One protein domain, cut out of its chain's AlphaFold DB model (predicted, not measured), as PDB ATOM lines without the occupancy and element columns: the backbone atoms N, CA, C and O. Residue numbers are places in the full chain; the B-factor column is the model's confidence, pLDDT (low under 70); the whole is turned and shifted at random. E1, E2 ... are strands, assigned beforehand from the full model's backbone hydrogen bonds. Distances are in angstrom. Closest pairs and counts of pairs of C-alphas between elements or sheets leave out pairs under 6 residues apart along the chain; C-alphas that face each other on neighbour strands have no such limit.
ATOM      1  N   THR A  16     -38.401 -26.376  19.046       95.56
ATOM      2  CA  THR A  16     -38.000 -26.159  17.649       95.56
ATOM      3  C   THR A  16     -38.423 -24.772  17.184       95.56
ATOM      4  O   THR A  16     -39.399 -24.213  17.683       95.56
ATOM      5  N   TYR A  17     -37.715 -24.203  16.207       96.06
ATOM      6  CA  TYR A  17     -38.154 -22.964  15.572       96.06
ATOM      7  C   TYR A  17     -38.979 -23.243  14.321       96.06
ATOM      8  O   TYR A  17     -38.641 -24.101  13.507       96.06
ATOM      9  N   LYS A  18     -40.044 -22.466  14.133       95.12
ATOM     10  CA  LYS A  18     -40.866 -22.488  12.921       95.12
ATOM     11  C   LYS A  18     -40.973 -21.081  12.355       95.12
ATOM     12  O   LYS A  18     -41.336 -20.150  13.064       95.12
ATOM     13  N   VAL A  19     -40.710 -20.927  11.062       95.44
ATOM     14  CA  VAL A  19     -40.789 -19.631  10.378       95.44
ATOM     15  C   VAL A  19     -42.002 -19.597   9.462       95.44
ATOM     16  O   VAL A  19     -42.200 -20.495   8.644       95.44
ATOM     17  N   GLU A  20     -42.804 -18.543   9.581       94.75
ATOM     18  CA  GLU A  20     -43.958 -18.304   8.717       94.75
ATOM     19  C   GLU A  20     -43.953 -16.877   8.169       94.75
ATOM     20  O   GLU A  20     -43.465 -15.938   8.800       94.75
ATOM     21  N   THR A  21     -44.570 -16.676   7.010       94.31
ATOM     22  CA  THR A  21     -44.811 -15.331   6.484       94.31
ATOM     23  C   THR A  21     -45.904 -14.656   7.311       94.31
ATOM     24  O   THR A  21     -46.994 -15.206   7.497       94.31
ATOM     25  N   PHE A  22     -45.625 -13.466   7.842       92.50
ATOM     26  CA  PHE A  22     -46.626 -12.621   8.498       92.50
ATOM     27  C   PHE A  22     -47.136 -11.532   7.544       92.50
ATOM     28  O   PHE A  22     -48.338 -11.306   7.435       92.50
ATOM     29  N   ARG A  23     -46.219 -10.881   6.822       91.12
ATOM     30  CA  ARG A  23     -46.478  -9.891   5.761       91.12
ATOM     31  C   ARG A  23     -45.458 -10.097   4.631       91.12
ATOM     32  O   ARG A  23     -44.448 -10.748   4.881       91.12
ATOM     33  N   PRO A  24     -45.635  -9.503   3.435       90.62
ATOM     34  CA  PRO A  24     -44.754  -9.752   2.286       90.62
ATOM     35  C   PRO A  24     -43.249  -9.573   2.547       90.62
ATOM     36  O   PRO A  24     -42.438 -10.220   1.904       90.62
ATOM     37  N   ASN A  25     -42.869  -8.725   3.511       92.06
ATOM     38  CA  ASN A  25     -41.469  -8.493   3.889       92.06
ATOM     39  C   ASN A  25     -41.192  -8.770   5.372       92.06
ATOM     40  O   ASN A  25     -40.176  -8.319   5.891       92.06
ATOM     41  N   VAL A  26     -42.119  -9.417   6.085       94.38
ATOM     42  CA  VAL A  26     -41.985  -9.682   7.523       94.38
ATOM     43  C   VAL A  26     -42.296 -11.142   7.794       94.38
ATOM     44  O   VAL A  26     -43.420 -11.604   7.579       94.38
ATOM     45  N   LEU A  27     -41.296 -11.848   8.299       95.50
ATOM     46  CA  LEU A  27     -41.409 -13.203   8.809       95.50
ATOM     47  C   LEU A  27     -41.742 -13.157  10.298       95.50
ATOM     48  O   LEU A  27     -41.313 -12.251  11.013       95.50
ATOM     49  N   ARG A  28     -42.499 -14.146  10.757       95.50
ATOM     50  CA  ARG A  28     -42.686 -14.461  12.175       95.50
ATOM     51  C   ARG A  28     -41.918 -15.735  12.475       95.50
ATOM     52  O   ARG A  28     -42.012 -16.710  11.731       95.50
ATOM     53  N   ILE A  29     -41.157 -15.692  13.554       96.06
ATOM     54  CA  ILE A  29     -40.394 -16.824  14.056       96.06
ATOM     55  C   ILE A  29     -41.122 -17.296  15.309       96.06
ATOM     56  O   ILE A  29     -41.347 -16.520  16.239       96.06
ATOM     57  N   TRP A  30     -41.533 -18.552  15.308       96.62
ATOM     58  CA  TRP A  30     -42.191 -19.222  16.416       96.62
ATOM     59  C   TRP A  30     -41.202 -20.129  17.126       96.62
ATOM     60  O   TRP A  30     -40.396 -20.789  16.476       96.62
ATOM     61  N   CYS A  31     -41.322 -20.191  18.443       95.75
ATOM     62  CA  CYS A  31     -40.696 -21.185  19.293       95.75
ATOM     63  C   CYS A  31     -41.767 -22.221  19.670       95.75
ATOM     64  O   CYS A  31     -42.756 -21.909  20.341       95.75
ATOM     65  N   CYS A  32     -41.612 -23.436  19.160       94.94
ATOM     66  CA  CYS A  32     -42.527 -24.556  19.328       94.94
ATOM     67  C   CYS A  32     -42.053 -25.415  20.497       94.94
ATOM     68  O   CYS A  32     -40.990 -26.020  20.419       94.94
ATOM     69  N   ASN A  33     -42.843 -25.478  21.564       94.62
ATOM     70  CA  ASN A  33     -42.585 -26.316  22.727       94.62
ATOM     71  C   ASN A  33     -43.184 -27.713  22.521       94.62
ATOM     72  O   ASN A  33     -44.395 -27.841  22.315       94.62
ATOM     73  N   HIS A  34     -42.350 -28.748  22.620       93.31
ATOM     74  CA  HIS A  34     -42.757 -30.149  22.485       93.31
ATOM     75  C   HIS A  34     -43.181 -30.796  23.811       93.31
ATOM     76  O   HIS A  34     -43.473 -31.990  23.851       93.31
ATOM     77  N   ALA A  35     -43.235 -30.034  24.905       91.44
ATOM     78  CA  ALA A  35     -43.842 -30.499  26.142       91.44
ATOM     79  C   ALA A  35     -45.338 -30.776  25.938       91.44
ATOM     80  O   ALA A  35     -46.052 -30.020  25.274       91.44
ATOM     81  N   GLN A  36     -45.816 -31.862  26.539       92.62
ATOM     82  CA  GLN A  36     -47.222 -32.232  26.479       92.62
ATOM     83  C   GLN A  36     -47.990 -31.517  27.584       92.62
ATOM     84  O   GLN A  36     -47.743 -31.722  28.770       92.62
ATOM     85  N   PHE A  37     -48.951 -30.691  27.181       90.06
ATOM     86  CA  PHE A  37     -49.849 -30.013  28.105       90.06
ATOM     87  C   PHE A  37     -51.247 -30.628  28.052       90.06
ATOM     88  O   PHE A  37     -51.827 -30.778  26.973       90.06
ATOM     89  N   THR A  38     -51.825 -30.920  29.219       92.25
ATOM     90  CA  THR A  38     -53.159 -31.530  29.342       92.25
ATOM     91  C   THR A  38     -54.257 -30.666  28.717       92.25
ATOM     92  O   THR A  38     -55.171 -31.196  28.094       92.25
ATOM     93  N   TYR A  39     -54.146 -29.335  28.810       90.44
ATOM     94  CA  TYR A  39     -55.168 -28.409  28.302       90.44
ATOM     95  C   TYR A  39     -55.310 -28.414  26.770       90.44
ATOM     96  O   TYR A  39     -56.336 -27.984  26.256       90.44
ATOM     97  N   ASN A  40     -54.286 -28.872  26.043       89.88
ATOM     98  CA  ASN A  40     -54.265 -28.910  24.579       89.88
ATOM     99  C   ASN A  40     -54.172 -30.348  24.043       89.88
ATOM    100  O   ASN A  40     -53.730 -30.563  22.916       89.88
ATOM    101  N   GLY A  41     -54.485 -31.348  24.876       89.81
ATOM    102  CA  GLY A  41     -54.400 -32.759  24.488       89.81
ATOM    103  C   GLY A  41     -52.999 -33.197  24.043       89.81
ATOM    104  O   GLY A  41     -52.877 -34.069  23.191       89.81
ATOM    105  N   GLY A  42     -51.940 -32.564  24.565       88.50
ATOM    106  CA  GLY A  42     -50.556 -32.868  24.190       88.50
ATOM    107  C   GLY A  42     -50.095 -32.281  22.849       88.50
ATOM    108  O   GLY A  42     -48.980 -32.578  22.422       88.50
ATOM    109  N   ALA A  43     -50.896 -31.441  22.185       91.69
ATOM    110  CA  ALA A  43     -50.462 -30.768  20.966       91.69
ATOM    111  C   ALA A  43     -49.383 -29.702  21.242       91.69
ATOM    112  O   ALA A  43     -49.393 -29.025  22.274       91.69
ATOM    113  N   VAL A  44     -48.469 -29.542  20.276       93.75
ATOM    114  CA  VAL A  44     -47.313 -28.629  20.341       93.75
ATOM    115  C   VAL A  44     -47.775 -27.201  20.615       93.75
ATOM    116  O   VAL A  44     -48.551 -26.625  19.847       93.75
ATOM    117  N   SER A  45     -47.262 -26.614  21.695       93.12
ATOM    118  CA  SER A  45     -47.585 -25.242  22.081       93.12
ATOM    119  C   SER A  45     -46.644 -24.270  21.373       93.12
ATOM    120  O   SER A  45     -45.425 -24.398  21.463       93.12
ATOM    121  N   GLN A  46     -47.196 -23.304  20.642       93.44
ATOM    122  CA  GLN A  46     -46.416 -22.350  19.850       93.44
ATOM    123  C   GLN A  46     -46.401 -20.991  20.538       93.44
ATOM    124  O   GLN A  46     -47.449 -20.415  20.829       93.44
ATOM    125  N   THR A  47     -45.204 -20.455  20.746       94.50
ATOM    126  CA  THR A  47     -44.991 -19.119  21.306       94.50
ATOM    127  C   THR A  47     -44.269 -18.257  20.284       94.50
ATOM    128  O   THR A  47     -43.400 -18.737  19.561       94.50
ATOM    129  N   ILE A  48     -44.635 -16.982  20.174       96.25
ATOM    130  CA  ILE A  48     -43.953 -16.074  19.251       96.25
ATOM    131  C   ILE A  48     -42.560 -15.741  19.800       96.25
ATOM    132  O   ILE A  48     -42.438 -15.192  20.893       96.25
ATOM    133  N   TRP A  49     -41.510 -16.056  19.039       96.44
ATOM    134  CA  TRP A  49     -40.156 -15.615  19.369       96.44
ATOM    135  C   TRP A  49     -39.990 -14.139  18.993       96.44
ATOM    136  O   TRP A  49     -39.618 -13.321  19.831       96.44
ATOM    137  N   GLY A  50     -40.346 -13.778  17.755       96.38
ATOM    138  CA  GLY A  50     -40.229 -12.413  17.246       96.38
ATOM    139  C   GLY A  50     -40.515 -12.289  15.754       96.38
ATOM    140  O   GLY A  50     -40.983 -13.231  15.108       96.38
ATOM    141  N   PHE A  51     -40.241 -11.106  15.209       96.56
ATOM    142  CA  PHE A  51     -40.432 -10.809  13.792       96.56
ATOM    143  C   PHE A  51     -39.113 -10.430  13.128       96.56
ATOM    144  O   PHE A  51     -38.253  -9.804  13.745       96.56
ATOM    145  N   TYR A  52     -38.977 -10.763  11.849       95.94
ATOM    146  CA  TYR A  52     -37.804 -10.429  11.048       95.94
ATOM    147  C   TYR A  52     -38.223  -9.773   9.736       95.94
ATOM    148  O   TYR A  52     -39.037 -10.321   8.991       95.94
ATOM    149  N   ASN A  53     -37.675  -8.596   9.443       94.88
ATOM    150  CA  ASN A  53     -37.906  -7.921   8.173       94.88
ATOM    151  C   ASN A  53     -36.853  -8.345   7.149       94.88
ATOM    152  O   ASN A  53     -35.680  -8.010   7.292       94.88
ATOM    153  N   THR A  54     -37.276  -9.020   6.081       93.25
ATOM    154  CA  THR A  54     -36.371  -9.570   5.061       93.25
ATOM    155  C   THR A  54     -35.682  -8.494   4.226       93.25
ATOM    156  O   THR A  54     -34.540  -8.683   3.823       93.25
ATOM    157  N   LYS A  55     -36.336  -7.345   4.000       92.25
ATOM    158  CA  LYS A  55     -35.758  -6.221   3.245       92.25
ATOM    159  C   LYS A  55     -34.735  -5.442   4.056       92.25
ATOM    160  O   LYS A  55     -33.684  -5.082   3.544       92.25
ATOM    161  N   LYS A  56     -35.082  -5.132   5.307       92.31
ATOM    162  CA  LYS A  56     -34.246  -4.307   6.189       92.31
ATOM    163  C   LYS A  56     -33.231  -5.121   6.988       92.31
ATOM    164  O   LYS A  56     -32.403  -4.514   7.648       92.31
ATOM    165  N   ARG A  57     -33.332  -6.456   6.966       92.81
ATOM    166  CA  ARG A  57     -32.517  -7.394   7.758       92.81
ATOM    167  C   ARG A  57     -32.481  -6.999   9.239       92.81
ATOM    168  O   ARG A  57     -31.429  -6.907   9.848       92.81
ATOM    169  N   THR A  58     -33.657  -6.689   9.788       94.81
ATOM    170  CA  THR A  58     -33.827  -6.212  11.172       94.81
ATOM    171  C   THR A  58     -34.789  -7.106  11.931       94.81
ATOM    172  O   THR A  58     -35.806  -7.548  11.382       94.81
ATOM    173  N   TYR A  59     -34.474  -7.336  13.203       95.69
ATOM    174  CA  TYR A  59     -35.321  -8.068  14.134       95.69
ATOM    175  C   TYR A  59     -36.187  -7.110  14.936       95.69
ATOM    176  O   TYR A  59     -35.806  -5.975  15.216       95.69
ATOM    177  N   PHE A  60     -37.375  -7.575  15.298       96.25
ATOM    178  CA  PHE A  60     -38.325  -6.806  16.081       96.25
ATOM    179  C   PHE A  60     -38.865  -7.653  17.227       96.25
ATOM    180  O   PHE A  60     -39.287  -8.801  17.026       96.25
ATOM    181  N   ALA A  61     -38.915  -7.051  18.414       95.88
ATOM    182  CA  ALA A  61     -39.568  -7.643  19.567       95.88
ATOM    183  C   ALA A  61     -41.071  -7.803  19.288       95.88
ATOM    184  O   ALA A  61     -41.706  -6.879  18.765       95.88
ATOM    185  N   PRO A  62     -41.678  -8.945  19.627       95.88
ATOM    186  CA  PRO A  62     -43.114  -9.111  19.498       95.88
ATOM    187  C   PRO A  62     -43.842  -8.361  20.623       95.88
ATOM    188  O   PRO A  62     -43.451  -8.447  21.781       95.88
ATOM    189  N   ILE A  63     -44.937  -7.662  20.301       94.44
ATOM    190  CA  ILE A  63     -45.921  -7.239  21.321       94.44
ATOM    191  C   ILE A  63     -46.910  -8.386  21.553       94.44
ATOM    192  O   ILE A  63     -47.298  -8.683  22.675       94.44
ATOM    193  N   ASN A  64     -47.332  -9.028  20.465       92.75
ATOM    194  CA  ASN A  64     -48.081 -10.280  20.454       92.75
ATOM    195  C   ASN A  64     -47.903 -10.954  19.080       92.75
ATOM    196  O   ASN A  64     -47.253 -10.402  18.191       92.75
ATOM    197  N   SER A  65     -48.518 -12.118  18.860       91.94
ATOM    198  CA  SER A  65     -48.416 -12.854  17.588       91.94
ATOM    199  C   SER A  65     -48.970 -12.110  16.361       91.94
ATOM    200  O   SER A  65     -48.668 -12.480  15.228       91.94
ATOM    201  N   LYS A  66     -49.770 -11.059  16.568       93.00
ATOM    202  CA  LYS A  66     -50.401 -10.243  15.520       93.00
ATOM    203  C   LYS A  66     -49.762  -8.858  15.372       93.00
ATOM    204  O   LYS A  66     -50.093  -8.139  14.430       93.00
ATOM    205  N   LYS A  67     -48.891  -8.444  16.296       93.81
ATOM    206  CA  LYS A  67     -48.364  -7.080  16.373       93.81
ATOM    207  C   LYS A  67     -46.862  -7.085  16.631       93.81
ATOM    208  O   LYS A  67     -46.383  -7.505  17.683       93.81
ATOM    209  N   CYS A  68     -46.154  -6.532  15.653       93.38
ATOM    210  CA  CYS A  68     -44.732  -6.235  15.714       93.38
ATOM    211  C   CYS A  68     -44.472  -5.035  16.643       93.38
ATOM    212  O   CYS A  68     -45.232  -4.063  16.611       93.38
ATOM    213  N   GLY A  69     -43.435  -5.123  17.472       93.62
ATOM    214  CA  GLY A  69     -43.000  -4.077  18.393       93.62
ATOM    215  C   GLY A  69     -41.796  -3.292  17.879       93.62
ATOM    216  O   GLY A  69     -41.701  -2.981  16.692       93.62
ATOM    217  N   ALA A  70     -40.904  -2.936  18.801       95.00
ATOM    218  CA  ALA A  70     -39.698  -2.167  18.511       95.00
ATOM    219  C   ALA A  70     -38.611  -3.028  17.849       95.00
ATOM    220  O   ALA A  70     -38.581  -4.245  18.027       95.00
ATOM    221  N   VAL A  71     -37.715  -2.377  17.102       96.12
ATOM    222  CA  VAL A  71     -36.495  -3.004  16.571       96.12
ATOM    223  C   VAL A  71     -35.597  -3.411  17.737       96.12
ATOM    224  O   VAL A  71     -35.486  -2.670  18.711       96.12
ATOM    225  N   VAL A  72     -34.964  -4.575  17.626       94.44
ATOM    226  CA  VAL A  72     -34.028  -5.101  18.622       94.44
ATOM    227  C   VAL A  72     -32.758  -5.615  17.960       94.44
ATOM    228  O   VAL A  72     -32.786  -6.062  16.812       94.44
ATOM    229  N   ASP A  73     -31.656  -5.559  18.703       93.12
ATOM    230  CA  ASP A  73     -30.408  -6.217  18.329       93.12
ATOM    231  C   ASP A  73     -30.483  -7.712  18.659       93.12
ATOM    232  O   ASP A  73     -30.897  -8.079  19.760       93.12
ATOM    233  N   ILE A  74     -30.086  -8.572  17.718       93.31
ATOM    234  CA  ILE A  74     -30.179 -10.031  17.871       93.31
ATOM    235  C   ILE A  74     -29.292 -10.561  19.009       93.31
ATOM    236  O   ILE A  74     -29.680 -11.519  19.676       93.31
ATOM    237  N   ASN A  75     -28.164  -9.913  19.309       92.38
ATOM    238  CA  ASN A  75     -27.270 -10.321  20.396       92.38
ATOM    239  C   ASN A  75     -27.857  -9.996  21.775       92.38
ATOM    240  O   ASN A  75     -27.511 -10.634  22.763       92.38
ATOM    241  N   SER A  76     -28.794  -9.046  21.842       90.81
ATOM    242  CA  SER A  76     -29.540  -8.694  23.058       90.81
ATOM    243  C   SER A  76     -30.853  -9.486  23.195       90.81
ATOM    244  O   SER A  76     -31.780  -9.078  23.897       90.81
ATOM    245  N   THR A  77     -30.992 -10.613  22.491       93.88
ATOM    246  CA  THR A  77     -32.171 -11.491  22.577       93.88
ATOM    247  C   THR A  77     -31.815 -12.847  23.172       93.88
ATOM    248  O   THR A  77     -30.650 -13.165  23.391       93.88
ATOM    249  N   THR A  78     -32.835 -13.648  23.472       93.94
ATOM    250  CA  THR A  78     -32.658 -14.991  24.033       93.94
ATOM    251  C   THR A  78     -33.165 -16.050  23.055       93.94
ATOM    252  O   THR A  78     -34.023 -15.745  22.219       93.94
ATOM    253  N   PRO A  79     -32.761 -17.320  23.215       94.75
ATOM    254  CA  PRO A  79     -33.341 -18.432  22.460       94.75
ATOM    255  C   PRO A  79     -34.873 -18.540  22.592       94.75
ATOM    256  O   PRO A  79     -35.575 -18.987  21.691       94.75
ATOM    257  N   TYR A  80     -35.442 -18.087  23.710       94.31
ATOM    258  CA  TYR A  80     -36.885 -18.171  23.936       94.31
ATOM    259  C   TYR A  80     -37.664 -17.014  23.301       94.31
ATOM    260  O   TYR A  80     -38.801 -17.208  22.868       94.31
ATOM    261  N   THR A  81     -37.089 -15.810  23.244       94.88
ATOM    262  CA  THR A  81     -37.793 -14.620  22.754       94.88
ATOM    263  C   THR A  81     -36.863 -13.475  22.350       94.88
ATOM    264  O   THR A  81     -35.795 -13.276  22.933       94.88
ATOM    265  N   ALA A  82     -37.340 -12.663  21.402       95.50
ATOM    266  CA  ALA A  82     -36.762 -11.381  21.012       95.50
ATOM    267  C   ALA A  82     -37.159 -10.207  21.932       95.50
ATOM    268  O   ALA A  82     -36.706  -9.077  21.732       95.50
ATOM    269  N   MET A  83     -38.029 -10.437  22.923       94.50
ATOM    270  CA  MET A  83     -38.365  -9.420  23.921       94.50
ATOM    271  C   MET A  83     -37.136  -9.055  24.761       94.50
ATOM    272  O   MET A  83     -36.394  -9.925  25.209       94.50
ATOM    273  N   GLN A  84     -36.935  -7.755  24.981       91.69
ATOM    274  CA  GLN A  84     -35.809  -7.242  25.763       91.69
ATOM    275  C   GLN A  84     -36.082  -7.386  27.262       91.69
ATOM    276  O   GLN A  84     -37.181  -7.069  27.727       91.69
ATOM    277  N   LEU A  85     -35.084  -7.837  28.026       88.25
ATOM    278  CA  LEU A  85     -35.201  -7.918  29.480       88.25
ATOM    279  C   LEU A  85     -35.097  -6.515  30.092       88.25
ATOM    280  O   LEU A  85     -34.082  -5.839  29.960       88.25
TER     281      LEU A  85
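Overview. This is residues 16 to 85 of the 95 residues of an uncharacterized protein of Rhodopirellula sp (UniProt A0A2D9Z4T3). One strongly twisted sheet of five strands makes a wall; the loop of residues 34 to 44 extends it at one end, and the tail, residues 73 to 85, folds back from E5 toward E3. The 70 printed residues hold no named helix; the class is all strand, a meander in order E1 E2 E3 E4 E5, each strand the antiparallel neighbour of the one before. The whole is compact, radius of gyration of the C-alphas 12.7 A, spanning 40 by 28 by 18 A.

Arrangement. E3, residues 45 to 53, is antiparallel to E2, residues 26 to 33, at 155 degrees, with N 29 and O 50 2.9 A apart. E1, residues 16 to 23, forms a hairpin with E2, N 18 and O 30 at 2.9 A. E4, residues 58 to 64, forms one with E3, N 60 and O 51 at 2.9 A. Edge strand E5, residues 67 to 72, forms one with E4, N 69 and O 61 at 2.8 A. E1 and E5 are apart.

Along the chain. E3 measures 24.2 A, E2 22.5 A and E1 21.9 A. C-alpha 16 begins E1 at (-38.000, -26.159, 17.649); C-alpha 72 ends E5 at (-34.028, -5.101, 18.622).

Size, cuts and confidence. The C-alphas farthest apart, Thr 38 and Lys 56, are 40.4 A apart. The link E2 to E3 is long, 11 residues. The printed part has no cut, and no printed residue is under 70 in pLDDT.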